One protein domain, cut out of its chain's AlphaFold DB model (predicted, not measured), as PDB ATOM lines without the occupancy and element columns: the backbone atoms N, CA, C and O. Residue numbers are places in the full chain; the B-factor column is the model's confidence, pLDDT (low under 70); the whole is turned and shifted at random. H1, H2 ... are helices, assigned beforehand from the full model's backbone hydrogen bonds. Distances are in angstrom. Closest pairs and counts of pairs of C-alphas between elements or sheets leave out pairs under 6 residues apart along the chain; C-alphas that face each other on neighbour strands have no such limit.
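AT A GLANCE: This is residues 16 to 145 of the 253 residues of an uncharacterized protein of Marssonina brunnea f. sp. multigermtubi (strain MB_m1) (UniProt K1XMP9). Two helices, H1 and H4, cross in the core, and the rest is set round them: H5 beside H1, H2 on the first part of H4, and H6 near the later residues of H1. H3 and H7 lie at the two ends of the longest axis, more loosely attached. The printed part has 130 residues with seven named helices, H1 to H7 in chain order, and no named strand: its class is all helix. It is compact, with a radius of gyration of the C-alphas of 15.1 A, and it is rounded, spanning 42 by 34 by 26 A.

HOW THE PARTS SIT: Begin at H4, residues 72 to 89, the hub, which touches three helices. With residues 80 to 87 alone it touches H1, residues 17 to 31, about perpendicular at 76 degrees; look at Cys 27 and Tyr 84, whose C-alphas, the closest, are 6.0 A apart. With residues 73 to 81 alone it touches H2, residues 39 to 49, at a steep tilt of 64 degrees, opposite ways; the closest C-alphas, of Tyr 39 and Glu 77, are 5.3 A apart. H4 and H5, residues 93 to 100, touch only at the corner, where the closest C-alphas, of Ser 87 and Trp 95, are 5.8 A apart. H5 also touches H1 at a steep tilt of 41 degrees, the same way; the closest C-alphas, of Leu 24 and Gly 94, are 4.8 A apart. The helix packing is mostly crossed, with no shallow tilt among these touching pairs. Farther out, H3, residues 51 to 64, is close but not clearly touching H2, with the closest C-alphas, of Leu 47 and Ile 54, 6.6 A apart. H6, residues 103 to 112, is close but not clearly touching H1, with Leu 28 and Val 106 closest by C-alphas at 7.4 A. H7, residues 127 to 139, is close but not clearly touching H5, and apart from H4. Every O i to N i+4 pair is within hydrogen-bond range in H1, H2, H4, H5, H6 and H7; in H3 it is 8 of 10.

IN THESE COORDINATES: Find C-alpha 72 at (172.209, 202.095, 170.304); from there H4 runs 25.7 A. H1 starts at C-alpha 17, (190.969, 203.941, 179.545), and runs 20.9 A; H3 runs 20.2 A. H7 ends at C-alpha 139, (198.320, 182.886, 155.316), after 18.4 A. H2, H5 and H6 are shorter.

THE WHOLE: The C-alphas farthest apart, of Glu 69 and Lys 128, are 43.8 A apart. The printed part has no cut. The link from H6 to H7, residues 113 to 126, is long; in it residues 123 to 124 pair antiparallel with residues 33 to 34. The model's pLDDT is under 70 at residues 68 to 69 and 142 to 145.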
ATOM      1  N   ASN A  16     190.579 207.864 177.937       81.94
ATOM      2  CA  ASN A  16     190.547 206.776 176.955       81.94
ATOM      3  C   ASN A  16     190.782 205.384 177.570       81.94
ATOM      4  O   ASN A  16     191.020 204.433 176.828       81.94
ATOM      5  N   ALA A  17     190.755 205.242 178.900       87.31
ATOM      6  CA  ALA A  17     190.969 203.941 179.545       87.31
ATOM      7  C   ALA A  17     189.913 202.915 179.095       87.31
ATOM      8  O   ALA A  17     190.254 201.826 178.644       87.31
ATOM      9  N   TRP A  18     188.647 203.333 179.066       87.69
ATOM     10  CA  TRP A  18     187.529 202.492 178.643       87.69
ATOM     11  C   TRP A  18     187.649 201.995 177.192       87.69
ATOM     12  O   TRP A  18     187.183 200.898 176.901       87.69
ATOM     13  N   LYS A  19     188.277 202.761 176.277       91.38
ATOM     14  CA  LYS A  19     188.472 202.337 174.872       91.38
ATOM     15  C   LYS A  19     189.306 201.068 174.827       91.38
ATOM     16  O   LYS A  19     188.943 200.113 174.151       91.38
ATOM     17  N   LYS A  20     190.391 201.064 175.603       93.06
ATOM     18  CA  LYS A  20     191.302 199.927 175.718       93.06
ATOM     19  C   LYS A  20     190.617 198.728 176.361       93.06
ATOM     20  O   LYS A  20     190.864 197.607 175.939       93.06
ATOM     21  N   ASP A  21     189.746 198.959 177.342       93.25
ATOM     22  CA  ASP A  21     189.002 197.879 177.996       93.25
ATOM     23  C   ASP A  21     187.985 197.241 177.040       93.25
ATOM     24  O   ASP A  21     187.932 196.017 176.935       93.25
ATOM     25  N   ILE A  22     187.221 198.048 176.290       95.00
ATOM     26  CA  ILE A  22     186.282 197.549 175.272       95.00
ATOM     27  C   ILE A  22     187.033 196.803 174.170       95.00
ATOM     28  O   ILE A  22     186.630 195.700 173.803       95.00
ATOM     29  N   GLU A  23     188.129 197.372 173.670       96.31
ATOM     30  CA  GLU A  23     189.004 196.731 172.689       96.31
ATOM     31  C   GLU A  23     189.494 195.372 173.199       96.31
ATOM     32  O   GLU A  23     189.305 194.357 172.533       96.31
ATOM     33  N   LEU A  24     190.051 195.328 174.411       96.75
ATOM     34  CA  LEU A  24     190.583 194.110 175.010       96.75
ATOM     35  C   LEU A  24     189.497 193.047 175.214       96.75
ATOM     36  O   LEU A  24     189.704 191.902 174.819       96.75
ATOM     37  N   VAL A  25     188.336 193.403 175.772       96.56
ATOM     38  CA  VAL A  25     187.204 192.469 175.952       96.56
ATOM     39  C   VAL A  25     186.724 191.929 174.607       96.56
ATOM     40  O   VAL A  25     186.514 190.723 174.459       96.56
ATOM     41  N   THR A  26     186.597 192.803 173.609       97.38
ATOM     42  CA  THR A  26     186.176 192.412 172.259       97.38
ATOM     43  C   THR A  26     187.190 191.460 171.636       97.38
ATOM     44  O   THR A  26     186.814 190.392 171.148       97.38
ATOM     45  N   CYS A  27     188.483 191.791 171.712       97.56
ATOM     46  CA  CYS A  27     189.554 190.926 171.239       97.56
ATOM     47  C   CYS A  27     189.555 189.581 171.970       97.56
ATOM     48  O   CYS A  27     189.634 188.556 171.303       97.56
ATOM     49  N   LEU A  28     189.404 189.541 173.294       97.06
ATOM     50  CA  LEU A  28     189.361 188.292 174.062       97.06
ATOM     51  C   LEU A  28     188.224 187.378 173.602       97.06
ATOM     52  O   LEU A  28     188.461 186.214 173.274       97.06
ATOM     53  N   PHE A  29     187.002 187.898 173.524       96.50
ATOM     54  CA  PHE A  29     185.836 187.100 173.151       96.50
ATOM     55  C   PHE A  29     185.840 186.642 171.689       96.50
ATOM     56  O   PHE A  29     185.332 185.563 171.381       96.50
ATOM     57  N   ARG A  30     186.432 187.420 170.781       96.38
ATOM     58  CA  ARG A  30     186.543 187.052 169.360       96.38
ATOM     59  C   ARG A  30     187.725 186.130 169.069       96.38
ATOM     60  O   ARG A  30     187.595 185.239 168.236       96.38
ATOM     61  N   LEU A  31     188.856 186.346 169.738       95.31
ATOM     62  CA  LEU A  31     190.114 185.650 169.463       95.31
ATOM     63  C   LEU A  31     190.256 184.352 170.266       95.31
ATOM     64  O   LEU A  31     190.782 183.371 169.751       95.31
ATOM     65  N   ARG A  32     189.833 184.341 171.536       95.44
ATOM     66  CA  ARG A  32     190.096 183.225 172.463       95.44
ATOM     67  C   ARG A  32     188.933 182.246 172.592       95.44
ATOM     68  O   ARG A  32     189.118 181.219 173.233       95.44
ATOM     69  N   CYS A  33     187.765 182.537 172.018       94.88
ATOM     70  CA  CYS A  33     186.572 181.700 172.161       94.88
ATOM     71  C   CYS A  33     186.195 180.999 170.850       94.88
ATOM     72  O   CYS A  33     186.344 181.570 169.769       94.88
ATOM     73  N   GLN A  34     185.675 179.775 170.955       92.25
ATOM     74  CA  GLN A  34     185.206 178.965 169.838       92.25
ATOM     75  C   GLN A  34     183.794 178.405 170.114       92.25
ATOM     76  O   GLN A  34     183.611 177.722 171.125       92.25
ATOM     77  N   PRO A  35     182.806 178.672 169.232       92.12
ATOM     78  CA  PRO A  35     182.894 179.606 168.106       92.12
ATOM     79  C   PRO A  35     183.197 181.044 168.586       92.12
ATOM     80  O   PRO A  35     182.922 181.368 169.742       92.12
ATOM     81  N   PRO A  36     183.773 181.913 167.735       93.88
ATOM     82  CA  PRO A  36     183.985 183.314 168.088       93.88
ATOM     83  C   PRO A  36     182.675 183.976 168.523       93.88
ATOM     84  O   PRO A  36     181.676 183.885 167.802       93.88
ATOM     85  N   ILE A  37     182.669 184.667 169.667       95.50
ATOM     86  CA  ILE A  37     181.432 185.252 170.206       95.50
ATOM     87  C   ILE A  37     180.914 186.337 169.241       95.50
ATOM     88  O   ILE A  37     181.685 187.206 168.821       95.50
ATOM     89  N   PRO A  38     179.630 186.308 168.849       96.44
ATOM     90  CA  PRO A  38     179.026 187.336 168.003       96.44
ATOM     91  C   PRO A  38     179.039 188.736 168.639       96.44
ATOM     92  O   PRO A  38     178.717 188.887 169.820       96.44
ATOM     93  N   TYR A  39     179.299 189.780 167.843       97.25
ATOM     94  CA  TYR A  39     179.234 191.177 168.304       97.25
ATOM     95  C   TYR A  39     177.901 191.560 168.975       97.25
ATOM     96  O   TYR A  39     177.965 192.234 170.000       97.25
ATOM     97  N   PRO A  40     176.716 191.081 168.531       96.94
ATOM     98  CA  PRO A  40     175.453 191.344 169.234       96.94
ATOM     99  C   PRO A  40     175.427 190.883 170.694       96.94
ATOM    100  O   PRO A  40     174.781 191.513 171.537       96.94
ATOM    101  N   ILE A  41     176.129 189.788 171.006       95.94
ATOM    102  CA  ILE A  41     176.227 189.245 172.365       95.94
ATOM    103  C   ILE A  41     177.184 190.102 173.199       95.94
ATOM    104  O   ILE A  41     176.839 190.482 174.319       95.94
ATOM    105  N   ILE A  42     178.338 190.481 172.639       97.00
ATOM    106  CA  ILE A  42     179.306 191.374 173.299       97.00
ATOM    107  C   ILE A  42     178.671 192.750 173.562       97.00
ATOM    108  O   ILE A  42     178.748 193.266 174.675       97.00
ATOM    109  N   ALA A  43     177.971 193.317 172.576       96.50
ATOM    110  CA  ALA A  43     177.247 194.576 172.705       96.50
ATOM    111  C   ALA A  43     176.181 194.504 173.808       96.50
ATOM    112  O   ALA A  43     176.091 195.404 174.643       96.50
ATOM    113  N   GLY A  44     175.408 193.413 173.855       95.44
ATOM    114  CA  GLY A  44     174.436 193.169 174.922       95.44
ATOM    115  C   GLY A  44     175.081 193.111 176.311       95.44
ATOM    116  O   GLY A  44     174.564 193.722 177.249       95.44
ATOM    117  N   LEU A  45     176.230 192.439 176.439       95.38
ATOM    118  CA  LEU A  45     176.994 192.373 177.687       95.38
ATOM    119  C   LEU A  45     177.467 193.764 178.130       95.38
ATOM    120  O   LEU A  45     177.278 194.138 179.288       95.38
ATOM    121  N   LEU A  46     178.049 194.544 177.218       95.06
ATOM    122  CA  LEU A  46     178.569 195.881 177.516       95.06
ATOM    123  C   LEU A  46     177.453 196.867 177.880       95.06
ATOM    124  O   LEU A  46     177.600 197.628 178.832       95.06
ATOM    125  N   LEU A  47     176.315 196.822 177.185       94.38
ATOM    126  CA  LEU A  47     175.150 197.653 177.514       94.38
ATOM    127  C   LEU A  47     174.568 197.314 178.887       94.38
ATOM    128  O   LEU A  47     174.132 198.211 179.605       94.38
ATOM    129  N   LYS A  48     174.568 196.030 179.261       92.50
ATOM    130  CA  LYS A  48     174.080 195.585 180.569       92.50
ATOM    131  C   LYS A  48     175.016 195.998 181.704       92.50
ATOM    132  O   LYS A  48     174.548 196.337 182.784       92.50
ATOM    133  N   THR A  49     176.322 195.926 181.475       91.38
ATOM    134  CA  THR A  49     177.329 196.050 182.540       91.38
ATOM    135  C   THR A  49     177.885 197.464 182.675       91.38
ATOM    136  O   THR A  49     178.164 197.901 183.786       91.38
ATOM    137  N   LEU A  50     177.995 198.206 181.571       91.38
ATOM    138  CA  LEU A  50     178.602 199.537 181.513       91.38
ATOM    139  C   LEU A  50     177.713 200.565 180.777       91.38
ATOM    140  O   LEU A  50     178.211 201.303 179.920       91.38
ATOM    141  N   PRO A  51     176.406 200.683 181.093       91.19
ATOM    142  CA  PRO A  51     175.477 201.519 180.324       91.19
ATOM    143  C   PRO A  51     175.895 202.998 180.261       91.19
ATOM    144  O   PRO A  51     175.798 203.628 179.211       91.19
ATOM    145  N   SER A  52     176.413 203.549 181.362       89.06
ATOM    146  CA  SER A  52     176.852 204.951 181.450       89.06
ATOM    147  C   SER A  52     178.130 205.238 180.662       89.06
ATOM    148  O   SER A  52     178.336 206.349 180.172       89.06
ATOM    149  N   VAL A  53     179.016 204.247 180.539       89.00
ATOM    150  CA  VAL A  53     180.211 204.358 179.704       89.00
ATOM    151  C   VAL A  53     179.764 204.357 178.251       89.00
ATOM    152  O   VAL A  53     180.014 205.334 177.560       89.00
ATOM    153  N   ILE A  54     179.001 203.344 177.835       91.25
ATOM    154  CA  ILE A  54     178.499 203.207 176.463       91.25
ATOM    155  C   ILE A  54     177.707 204.441 176.012       91.25
ATOM    156  O   ILE A  54     177.933 204.918 174.903       91.25
ATOM    157  N   GLY A  55     176.871 205.023 176.879       88.12
ATOM    158  CA  GLY A  55     176.172 206.288 176.613       88.12
ATOM    159  C   GLY A  55     177.110 207.429 176.210       88.12
ATOM    160  O   GLY A  55     176.950 208.007 175.138       88.12
ATOM    161  N   ARG A  56     178.149 207.689 177.012       87.25
ATOM    162  CA  ARG A  56     179.143 208.745 176.736       87.25
ATOM    163  C   ARG A  56     179.943 208.489 175.461       87.25
ATOM    164  O   ARG A  56     180.308 209.426 174.751       87.25
ATOM    165  N   ILE A  57     180.233 207.221 175.174       86.81
ATOM    166  CA  ILE A  57     180.937 206.838 173.948       86.81
ATOM    167  C   ILE A  57     180.073 207.163 172.747       86.81
ATOM    168  O   ILE A  57     180.549 207.806 171.819       86.81
ATOM    169  N   ALA A  58     178.810 206.744 172.781       87.19
ATOM    170  CA  ALA A  58     177.893 207.034 171.702       87.19
ATOM    171  C   ALA A  58     177.734 208.543 171.522       87.19
ATOM    172  O   ALA A  58     177.820 209.007 170.400       87.19
ATOM    173  N   GLU A  59     177.605 209.340 172.580       87.44
ATOM    174  CA  GLU A  59     177.555 210.806 172.441       87.44
ATOM    175  C   GLU A  59     178.778 211.378 171.707       87.44
ATOM    176  O   GLU A  59     178.638 212.277 170.880       87.44
ATOM    177  N   THR A  60     179.966 210.827 171.972       85.06
ATOM    178  CA  THR A  60     181.221 211.277 171.356       85.06
ATOM    179  C   THR A  60     181.335 210.796 169.906       85.06
ATOM    180  O   THR A  60     181.450 211.599 168.986       85.06
ATOM    181  N   GLU A  61     181.265 209.485 169.692       82.94
ATOM    182  CA  GLU A  61     181.591 208.816 168.426       82.94
ATOM    183  C   GLU A  61     180.403 208.794 167.448       82.94
ATOM    184  O   GLU A  61     180.587 208.828 166.235       82.94
ATOM    185  N   ARG A  62     179.157 208.769 167.942       77.06
ATOM    186  CA  ARG A  62     177.953 208.798 167.087       77.06
ATOM    187  C   ARG A  62     177.684 210.183 166.519       77.06
ATOM    188  O   ARG A  62     176.992 210.282 165.514       77.06
ATOM    189  N   SER A  63     178.221 211.241 167.134       74.19
ATOM    190  CA  SER A  63     178.131 212.594 166.569       74.19
ATOM    191  C   SER A  63     178.755 212.687 165.168       74.19
ATOM    192  O   SER A  63     178.357 213.534 164.370       74.19
ATOM    193  N   GLU A  64     179.667 211.764 164.846       71.44
ATOM    194  CA  GLU A  64     180.317 211.635 163.541       71.44
ATOM    195  C   GLU A  64     179.625 210.614 162.614       71.44
ATOM    196  O   GLU A  64     179.971 210.513 161.433       71.44
ATOM    197  N   ASP A  65     178.636 209.859 163.113       72.12
ATOM    198  CA  ASP A  65     177.923 208.851 162.326       72.12
ATOM    199  C   ASP A  65     176.900 209.514 161.391       72.12
ATOM    200  O   ASP A  65     176.131 210.404 161.755       72.12
ATOM    201  N   LYS A  66     176.861 209.034 160.149       72.44
ATOM    202  CA  LYS A  66     175.960 209.530 159.104       72.44
ATOM    203  C   LYS A  66     174.521 209.053 159.294       72.44
ATOM    204  O   LYS A  66     173.637 209.553 158.602       72.44
ATOM    205  N   ASN A  67     174.283 208.080 160.179       74.38
ATOM    206  CA  ASN A  67     172.958 207.518 160.422       74.38
ATOM    207  C   ASN A  67     172.533 207.617 161.903       74.38
ATOM    208  O   ASN A  67     172.674 206.655 162.664       74.38
ATOM    209  N   PRO A  68     171.960 208.758 162.323       67.69
ATOM    210  CA  PRO A  68     171.521 208.961 163.697       67.69
ATOM    211  C   PRO A  68     170.263 208.164 164.062       67.69
ATOM    212  O   PRO A  68     169.938 208.108 165.243       67.69
ATOM    213  N   GLU A  69     169.563 207.531 163.118       66.12
ATOM    214  CA  GLU A  69     168.348 206.747 163.404       66.12
ATOM    215  C   GLU A  69     168.656 205.340 163.932       66.12
ATOM    216  O   GLU A  69     167.780 204.667 164.476       66.12
ATOM    217  N   ARG A  70     169.912 204.893 163.814       78.94
ATOM    218  CA  ARG A  70     170.326 203.551 164.226       78.94
ATOM    219  C   ARG A  70     170.128 203.330 165.731       78.94
ATOM    220  O   ARG A  70     170.446 204.191 166.556       78.94
ATOM    221  N   GLY A  71     169.639 202.155 166.122       87.31
ATOM    222  CA  GLY A  71     169.532 201.800 167.538       87.31
ATOM    223  C   GLY A  71     170.905 201.785 168.225       87.31
ATOM    224  O   GLY A  71     171.915 201.454 167.610       87.31
ATOM    225  N   MET A  72     170.955 202.096 169.524       89.31
ATOM    226  CA  MET A  72     172.209 202.095 170.304       89.31
ATOM    227  C   MET A  72     172.967 200.763 170.209       89.31
ATOM    228  O   MET A  72     174.189 200.733 170.103       89.31
ATOM    229  N   LYS A  73     172.221 199.655 170.225       92.31
ATOM    230  CA  LYS A  73     172.772 198.305 170.127       92.31
ATOM    231  C   LYS A  73     173.417 198.047 168.764       92.31
ATOM    232  O   LYS A  73     174.561 197.623 168.721       92.31
ATOM    233  N   GLU A  74     172.716 198.352 167.677       92.56
ATOM    234  CA  GLU A  74     173.223 198.175 166.309       92.56
ATOM    235  C   GLU A  74     174.454 199.049 166.041       92.56
ATOM    236  O   GLU A  74     175.407 198.611 165.401       92.56
ATOM    237  N   TRP A  75     174.457 200.286 166.552       93.31
ATOM    238  CA  TRP A  75     175.632 201.155 166.481       93.31
ATOM    239  C   TRP A  75     176.824 200.522 167.211       93.31
ATOM    240  O   TRP A  75     177.917 200.445 166.649       93.31
ATOM    241  N   LEU A  76     176.606 200.009 168.427       94.50
ATOM    242  CA  LEU A  76     177.665 199.373 169.205       94.50
ATOM    243  C   LEU A  76     178.184 198.103 168.521       94.50
ATOM    244  O   LEU A  76     179.386 197.890 168.495       94.50
ATOM    245  N   GLU A  77     177.316 197.281 167.934       95.50
ATOM    246  CA  GLU A  77     177.723 196.090 167.175       95.50
ATOM    247  C   GLU A  77     178.723 196.434 166.065       95.50
ATOM    248  O   GLU A  77     179.791 195.828 165.990       95.50
ATOM    249  N   MET A  78     178.414 197.457 165.264       94.12
ATOM    250  CA  MET A  78     179.309 197.927 164.205       94.12
ATOM    251  C   MET A  78     180.598 198.540 164.749       94.12
ATOM    252  O   MET A  78     181.668 198.322 164.186       94.12
ATOM    253  N   TYR A  79     180.508 199.302 165.840       94.19
ATOM    254  CA  TYR A  79     181.684 199.867 166.493       94.19
ATOM    255  C   TYR A  79     182.638 198.763 166.973       94.19
ATOM    256  O   TYR A  79     183.837 198.836 166.719       94.19
ATOM    257  N   LEU A  80     182.116 197.712 167.612       96.62
ATOM    258  CA  LEU A  80     182.918 196.582 168.089       96.62
ATOM    259  C   LEU A  80     183.582 195.818 166.939       96.62
ATOM    260  O   LEU A  80     184.734 195.406 167.075       96.62
ATOM    261  N   GLU A  81     182.886 195.653 165.812       96.94
ATOM    262  CA  GLU A  81     183.459 195.064 164.600       96.94
ATOM    263  C   GLU A  81     184.623 195.900 164.062       96.94
ATOM    264  O   GLU A  81     185.719 195.373 163.882       96.94
ATOM    265  N   GLN A  82     184.430 197.213 163.909       95.81
ATOM    266  CA  GLN A  82     185.487 198.125 163.455       95.81
ATOM    267  C   GLN A  82     186.694 198.129 164.396       95.81
ATOM    268  O   GLN A  82     187.837 198.121 163.932       95.81
ATOM    269  N   VAL A  83     186.449 198.126 165.711       95.50
ATOM    270  CA  VAL A  83     187.503 198.043 166.727       95.50
ATOM    271  C   VAL A  83     188.270 196.736 166.577       95.50
ATOM    272  O   VAL A  83     189.490 196.774 166.462       95.50
ATOM    273  N   TYR A  84     187.587 195.590 166.520       96.88
ATOM    274  CA  TYR A  84     188.260 194.299 166.396       96.88
ATOM    275  C   TYR A  84     189.068 194.189 165.099       96.88
ATOM    276  O   TYR A  84     190.243 193.822 165.150       96.88
ATOM    277  N   ASP A  85     188.473 194.542 163.959       95.81
ATOM    278  CA  ASP A  85     189.128 194.459 162.653       95.81
ATOM    279  C   ASP A  85     190.341 195.392 162.590       95.81
ATOM    280  O   ASP A  85     191.420 194.994 162.143       95.81
ATOM    281  N   GLY A  86     190.206 196.628 163.081       96.25
ATOM    282  CA  GLY A  86     191.322 197.564 163.200       96.25
ATOM    283  C   GLY A  86     192.434 197.011 164.095       96.25
ATOM    284  O   GLY A  86     193.611 197.038 163.722       96.25
ATOM    285  N   SER A  87     192.061 196.450 165.243       96.19
ATOM    286  CA  SER A  87     192.983 195.883 166.224       96.19
ATOM    287  C   SER A  87     193.706 194.631 165.730       96.19
ATOM    288  O   SER A  87     194.896 194.489 166.027       96.19
ATOM    289  N   GLU A  88     193.038 193.753 164.977       94.81
ATOM    290  CA  GLU A  88     193.625 192.555 164.363       94.81
ATOM    291  C   GLU A  88     194.571 192.938 163.217       94.81
ATOM    292  O   GLU A  88     195.722 192.497 163.199       94.81
ATOM    293  N   ASN A  89     194.138 193.831 162.320       93.81
ATOM    294  CA  ASN A  89     194.938 194.275 161.173       93.81
ATOM    295  C   ASN A  89     196.221 195.003 161.592       93.81
ATOM    296  O   ASN A  89     197.284 194.782 161.013       93.81
ATOM    297  N   LEU A  90     196.129 195.875 162.600       95.69
ATOM    298  CA  LEU A  90     197.270 196.654 163.087       95.69
ATOM    299  C   LEU A  90     198.076 195.928 164.169       95.69
ATOM    300  O   LEU A  90     199.092 196.459 164.616       95.69
ATOM    301  N   GLN A  91     197.629 194.745 164.609       95.31
ATOM    302  CA  GLN A  91     198.163 194.050 165.785       95.31
ATOM    303  C   GLN A  91     198.338 195.015 166.964       95.31
ATOM    304  O   GLN A  91     199.423 195.169 167.533       95.31
ATOM    305  N   SER A  92     197.252 195.706 167.286       96.19
ATOM    306  CA  SER A  92     197.170 196.632 168.415       96.19
ATOM    307  C   SER A  92     197.660 196.007 169.731       96.19
ATOM    308  O   SER A  92     197.702 194.785 169.907       96.19
ATOM    309  N   GLU A  93     197.992 196.853 170.704       95.38
ATOM    310  CA  GLU A  93     198.374 196.384 172.040       95.38
ATOM    311  C   GLU A  93     197.230 195.634 172.743       95.38
ATOM    312  O   GLU A  93     197.495 194.666 173.460       95.38
ATOM    313  N   GLY A  94     195.967 196.015 172.502       95.12
ATOM    314  CA  GLY A  94     194.793 195.294 173.004       95.12
ATOM    315  C   GLY A  94     194.708 193.879 172.431       95.12
ATOM    316  O   GLY A  94     194.577 192.911 173.182       95.12
ATOM    317  N   TRP A  95     194.904 193.735 171.118       97.06
ATOM    318  CA  TRP A  95     194.919 192.432 170.449       97.06
ATOM    319  C   TRP A  95     196.083 191.544 170.914       97.06
ATOM    320  O   TRP A  95     195.884 190.370 171.240       97.06
ATOM    321  N   LYS A  96     197.299 192.100 171.014       97.19
ATOM    322  CA  LYS A  96     198.472 191.372 171.537       97.19
ATOM    323  C   LYS A  96     198.261 190.920 172.979       97.19
ATOM    324  O   LYS A  96     198.629 189.798 173.319       97.19
ATOM    325  N   SER A  97     197.656 191.775 173.803       96.44
ATOM    326  CA  SER A  97     197.316 191.444 175.187       96.44
ATOM    327  C   SER A  97     196.288 190.317 175.236       96.44
ATOM    328  O   SER A  97     196.512 189.328 175.921       96.44
ATOM    329  N   ALA A  98     195.212 190.393 174.448       96.56
ATOM    330  CA  ALA A  98     194.211 189.328 174.375       96.56
ATOM    331  C   ALA A  98     194.817 187.974 173.964       96.56
ATOM    332  O   ALA A  98     194.411 186.925 174.468       96.56
ATOM    333  N   ARG A  99     195.814 187.989 173.073       96.25
ATOM    334  CA  ARG A  99     196.534 186.787 172.632       96.25
ATOM    335  C   ARG A  99     197.351 186.134 173.750       96.25
ATOM    336  O   ARG A  99     197.434 184.911 173.780       96.25
ATOM    337  N   SER A 100     197.968 186.923 174.628       96.56
ATOM    338  CA  SER A 100     198.826 186.424 175.713       96.56
ATOM    339  C   SER A 100     198.071 186.115 177.008       96.56
ATOM    340  O   SER A 100     198.691 185.733 177.999       96.56
ATOM    341  N   TRP A 101     196.745 186.280 177.026       96.12
ATOM    342  CA  TRP A 101     195.939 185.982 178.204       96.12
ATOM    343  C   TRP A 101     195.801 184.484 178.465       96.12
ATOM    344  O   TRP A 101     195.459 183.691 177.577       96.12
ATOM    345  N   ASP A 102     195.999 184.142 179.736       95.44
ATOM    346  CA  ASP A 102     195.878 182.793 180.266       95.44
ATOM    347  C   ASP A 102     194.475 182.211 180.037       95.44
ATOM    348  O   ASP A 102     193.453 182.882 180.203       95.44
ATOM    349  N   GLU A 103     194.431 180.937 179.647       94.75
ATOM    350  CA  GLU A 103     193.192 180.238 179.307       94.75
ATOM    351  C   GLU A 103     192.202 180.184 180.482       94.75
ATOM    352  O   GLU A 103     190.997 180.351 180.277       94.75
ATOM    353  N   ALA A 104     192.681 179.980 181.714       94.56
ATOM    354  CA  ALA A 104     191.818 179.882 182.887       94.56
ATOM    355  C   ALA A 104     191.163 181.231 183.212       94.56
ATOM    356  O   ALA A 104     189.978 181.266 183.544       94.56
ATOM    357  N   VAL A 105     191.892 182.335 183.027       94.31
ATOM    358  CA  VAL A 105     191.355 183.695 183.209       94.31
ATOM    359  C   VAL A 105     190.245 183.989 182.196       94.31
ATOM    360  O   VAL A 105     189.192 184.514 182.557       94.31
ATOM    361  N   VAL A 106     190.429 183.608 180.928       95.50
ATOM    362  CA  VAL A 106     189.379 183.789 179.907       95.50
ATOM    363  C   VAL A 106     188.155 182.917 180.210       95.50
ATOM    364  O   VAL A 106     187.022 183.367 180.033       95.50
ATOM    365  N   LYS A 107     188.353 181.690 180.716       94.69
ATOM    366  CA  LYS A 107     187.243 180.819 181.144       94.69
ATOM    367  C   LYS A 107     186.441 181.449 182.278       94.69
ATOM    368  O   LYS A 107     185.213 181.427 182.229       94.69
ATOM    369  N   GLU A 108     187.119 182.022 183.268       93.69
ATOM    370  CA  GLU A 108     186.472 182.742 184.365       93.69
ATOM    371  C   GLU A 108     185.662 183.935 183.839       93.69
ATOM    372  O   GLU A 108     184.493 184.085 184.194       93.69
ATOM    373  N   LEU A 109     186.218 184.712 182.903       94.31
ATOM    374  CA  LEU A 109     185.508 185.826 182.271       94.31
ATOM    375  C   LEU A 109     184.224 185.372 181.555       94.31
ATOM    376  O   LEU A 109     183.188 186.026 181.689       94.31
ATOM    377  N   LEU A 110     184.255 184.246 180.832       94.25
ATOM    378  CA  LEU A 110     183.060 183.684 180.185       94.25
ATOM    379  C   LEU A 110     181.985 183.260 181.192       94.25
ATOM    380  O   LEU A 110     180.795 183.458 180.935       94.25
ATOM    381  N   ILE A 111     182.395 182.682 182.325       92.44
ATOM    382  CA  ILE A 111     181.483 182.285 183.406       92.44
ATOM    383  C   ILE A 111     180.836 183.530 184.018       92.44
ATOM    384  O   ILE A 111     179.610 183.602 184.086       92.44
ATOM    385  N   LEU A 112     181.638 184.531 184.390       91.62
ATOM    386  CA  LEU A 112     181.158 185.786 184.980       91.62
ATOM    387  C   LEU A 112     180.245 186.572 184.029       91.62
ATOM    388  O   LEU A 112     179.309 187.233 184.468       91.62
ATOM    389  N   SER A 113     180.478 186.457 182.722       92.19
ATOM    390  CA  SER A 113     179.644 187.083 181.690       92.19
ATOM    391  C   SER A 113     178.327 186.338 181.437       92.19
ATOM    392  O   SER A 113     177.495 186.810 180.663       92.19
ATOM    393  N   GLY A 114     178.126 185.164 182.046       92.50
ATOM    394  CA  GLY A 114     176.959 184.312 181.805       92.50
ATOM    395  C   GLY A 114     176.945 183.652 180.421       92.50
ATOM    396  O   GLY A 114     175.914 183.131 180.007       92.50
ATOM    397  N   LEU A 115     178.073 183.652 179.703       90.50
ATOM    398  CA  LEU A 115     178.191 183.037 178.374       90.50
ATOM    399  C   LEU A 115     178.512 181.540 178.455       90.50
ATOM    400  O   LEU A 115     178.349 180.813 177.483       90.50
ATOM    401  N   ASN A 116     178.938 181.056 179.625       86.00
ATOM    402  CA  ASN A 116     179.269 179.648 179.854       86.00
ATOM    403  C   ASN A 116     178.324 178.948 180.853       86.00
ATOM    404  O   ASN A 116     178.741 178.044 181.573       86.00
ATOM    405  N   LEU A 117     177.049 179.354 180.926       71.81
ATOM    406  CA  LEU A 117     176.095 178.805 181.910       71.81
ATOM    407  C   LEU A 117     175.841 177.298 181.743       71.81
ATOM    408  O   LEU A 117     175.599 176.601 182.721       71.81
ATOM    409  N   ASN A 118     175.948 176.786 180.514       75.12
ATOM    410  CA  ASN A 118     175.668 175.383 180.198       75.12
ATOM    411  C   ASN A 118     176.919 174.574 179.823       75.12
ATOM    412  O   ASN A 118     176.784 173.446 179.351       75.12
ATOM    413  N   GLY A 119     178.122 175.144 179.962       70.62
ATOM    414  CA  GLY A 119     179.382 174.469 179.622       70.62
ATOM    415  C   GLY A 119     179.611 174.190 178.130       70.62
ATOM    416  O   GLY A 119     180.623 173.588 177.787       70.62
ATOM    417  N   ASN A 120     178.672 174.568 177.250       73.50
ATOM    418  CA  ASN A 120     178.565 173.966 175.916       73.50
ATOM    419  C   ASN A 120     178.470 174.955 174.745       73.50
ATOM    420  O   ASN A 120     178.579 174.507 173.607       73.50
ATOM    421  N   GLU A 121     178.234 176.251 174.973       87.25
ATOM    422  CA  GLU A 121     178.033 177.195 173.858       87.25
ATOM    423  C   GLU A 121     179.350 177.788 173.352       87.25
ATOM    424  O   GLU A 121     179.608 177.744 172.154       87.25
ATOM    425  N   TYR A 122     180.207 178.263 174.261       92.56
ATOM    426  CA  TYR A 122     181.510 178.848 173.939       92.56
ATOM    427  C   TYR A 122     182.615 178.149 174.724       92.56
ATOM    428  O   TYR A 122     182.528 177.996 175.943       92.56
ATOM    429  N   GLN A 123     183.673 177.744 174.028       92.44
ATOM    430  CA  GLN A 123     184.854 177.128 174.627       92.44
ATOM    431  C   GLN A 123     186.051 178.056 174.486       92.44
ATOM    432  O   GLN A 123     186.202 178.724 173.468       92.44
ATOM    433  N   VAL A 124     186.918 178.091 175.498       94.62
ATOM    434  CA  VAL A 124     188.186 178.815 175.384       94.62
ATOM    435  C   VAL A 124     189.190 177.936 174.661       94.62
ATOM    436  O   VAL A 124     189.403 176.783 175.028       94.62
ATOM    437  N   MET A 125     189.795 178.509 173.638       93.69
ATOM    438  CA  MET A 125     190.769 177.870 172.771       93.69
ATOM    439  C   MET A 125     192.108 177.691 173.485       93.69
ATOM    440  O   MET A 125     192.590 178.605 174.161       93.69
ATOM    441  N   GLY A 126     192.750 176.539 173.297       93.81
ATOM    442  CA  GLY A 126     194.100 176.312 173.817       93.81
ATOM    443  C   GLY A 126     195.152 177.148 173.077       93.81
ATOM    444  O   GLY A 126     194.951 177.552 171.933       93.81
ATOM    445  N   GLU A 127     196.314 177.383 173.692       93.94
ATOM    446  CA  GLU A 127     197.379 178.219 173.098       93.94
ATOM    447  C   GLU A 127     197.871 177.713 171.734       93.94
ATOM    448  O   GLU A 127     198.096 178.497 170.812       93.94
ATOM    449  N   LYS A 128     198.015 176.389 171.587       93.06
ATOM    450  CA  LYS A 128     198.449 175.761 170.329       93.06
ATOM    451  C   LYS A 128     197.435 175.990 169.211       93.06
ATOM    452  O   LYS A 128     197.823 176.305 168.091       93.06
ATOM    453  N   GLU A 129     196.152 175.836 169.522       91.38
ATOM    454  CA  GLU A 129     195.061 176.041 168.570       91.38
ATOM    455  C   GLU A 129     194.938 177.521 168.194       91.38
ATOM    456  O   GLU A 129     194.859 177.842 167.011       91.38
ATOM    457  N   LEU A 130     195.073 178.427 169.167       93.75
ATOM    458  CA  LEU A 130     195.122 179.868 168.923       93.75
ATOM    459  C   LEU A 130     196.262 180.253 167.975       93.75
ATOM    460  O   LEU A 130     196.058 181.006 167.021       93.75
ATOM    461  N   ALA A 131     197.470 179.741 168.221       93.81
ATOM    462  CA  ALA A 131     198.623 180.017 167.372       93.81
ATOM    463  C   ALA A 131     198.406 179.523 165.932       93.81
ATOM    464  O   ALA A 131     198.766 180.228 164.986       93.81
ATOM    465  N   LEU A 132     197.788 178.349 165.765       90.94
ATOM    466  CA  LEU A 132     197.420 177.816 164.454       90.94
ATOM    467  C   LEU A 132     196.375 178.692 163.759       90.94
ATOM    468  O   LEU A 132     196.581 179.051 162.604       90.94
ATOM    469  N   GLN A 133     195.313 179.109 164.455       89.31
ATOM    470  CA  GLN A 133     194.290 179.980 163.869       89.31
ATOM    471  C   GLN A 133     194.848 181.326 163.405       89.31
ATOM    472  O   GLN A 133     194.540 181.769 162.297       89.31
ATOM    473  N   ILE A 134     195.705 181.959 164.209       91.25
ATOM    474  CA  ILE A 134     196.370 183.212 163.822       91.25
ATOM    475  C   ILE A 134     197.235 182.993 162.577       91.25
ATOM    476  O   ILE A 134     197.181 183.792 161.641       91.25
ATOM    477  N   LYS A 135     198.010 181.902 162.547       91.94
ATOM    478  CA  LYS A 135     198.855 181.561 161.399       91.94
ATOM    479  C   LYS A 135     198.014 181.367 160.134       91.94
ATOM    480  O   LYS A 135     198.284 182.019 159.129       91.94
ATOM    481  N   TRP A 136     196.961 180.559 160.199       88.69
ATOM    482  CA  TRP A 136     196.064 180.302 159.072       88.69
ATOM    483  C   TRP A 136     195.399 181.570 158.541       88.69
ATOM    484  O   TRP A 136     195.392 181.797 157.331       88.69
ATOM    485  N   LYS A 137     194.922 182.448 159.433       86.50
ATOM    486  CA  LYS A 137     194.403 183.763 159.035       86.50
ATOM    487  C   LYS A 137     195.461 184.592 158.306       86.50
ATOM    488  O   LYS A 137     195.159 185.168 157.265       86.50
ATOM    489  N   SER A 138     196.694 184.630 158.818       88.88
ATOM    490  CA  SER A 138     197.788 185.394 158.198       88.88
ATOM    491  C   SER A 138     198.212 184.855 156.827       88.88
ATOM    492  O   SER A 138     198.655 185.621 155.977       88.88
ATOM    493  N   GLU A 139     198.030 183.554 156.591       90.94
ATOM    494  CA  GLU A 139     198.320 182.886 155.316       90.94
ATOM    495  C   GLU A 139     197.135 182.955 154.330       90.94
ATOM    496  O   GLU A 139     197.262 182.540 153.179       90.94
ATOM    497  N   GLY A 140     195.983 183.493 154.752       86.81
ATOM    498  CA  GLY A 140     194.752 183.519 153.958       86.81
ATOM    499  C   GLY A 140     194.070 182.151 153.820       86.81
ATOM    500  O   GLY A 140     193.117 182.015 153.049       86.81
ATOM    501  N   ASP A 141     194.522 181.146 154.572       82.06
ATOM    502  CA  ASP A 141     193.969 179.794 154.568       82.06
ATOM    503  C   ASP A 141     192.879 179.646 155.635       82.06
ATOM    504  O   ASP A 141     193.047 179.043 156.693       82.06
ATOM    505  N   TRP A 142     191.709 180.210 155.348       66.88
ATOM    506  CA  TRP A 142     190.547 180.157 156.240       66.88
ATOM    507  C   TRP A 142     189.961 178.743 156.415       66.88
ATOM    508  O   TRP A 142     189.115 178.544 157.287       66.88
ATOM    509  N   ARG A 143     190.384 177.759 155.604       61.00
ATOM    510  CA  ARG A 143     189.857 176.382 155.630       61.00
ATOM    511  C   ARG A 143     190.671 175.428 156.499       61.00
ATOM    512  O   ARG A 143     190.146 174.387 156.891       61.00
ATOM    513  N   ALA A 144     191.912 175.766 156.834       56.81
ATOM    514  CA  ALA A 144     192.768 174.878 157.614       56.81
ATOM    515  C   ALA A 144     192.347 174.733 159.093       56.81
ATOM    516  O   ALA A 144     192.700 173.738 159.724       56.81
ATOM    517  N   GLY A 145     191.534 175.655 159.630       53.25
ATOM    518  CA  GLY A 145     191.060 175.619 161.023       53.25
ATOM    519  C   GLY A 145     189.685 175.031 161.276       53.25
ATOM    520  O   GLY A 145     189.295 174.856 162.427       53.25
TER     521      GLY A 145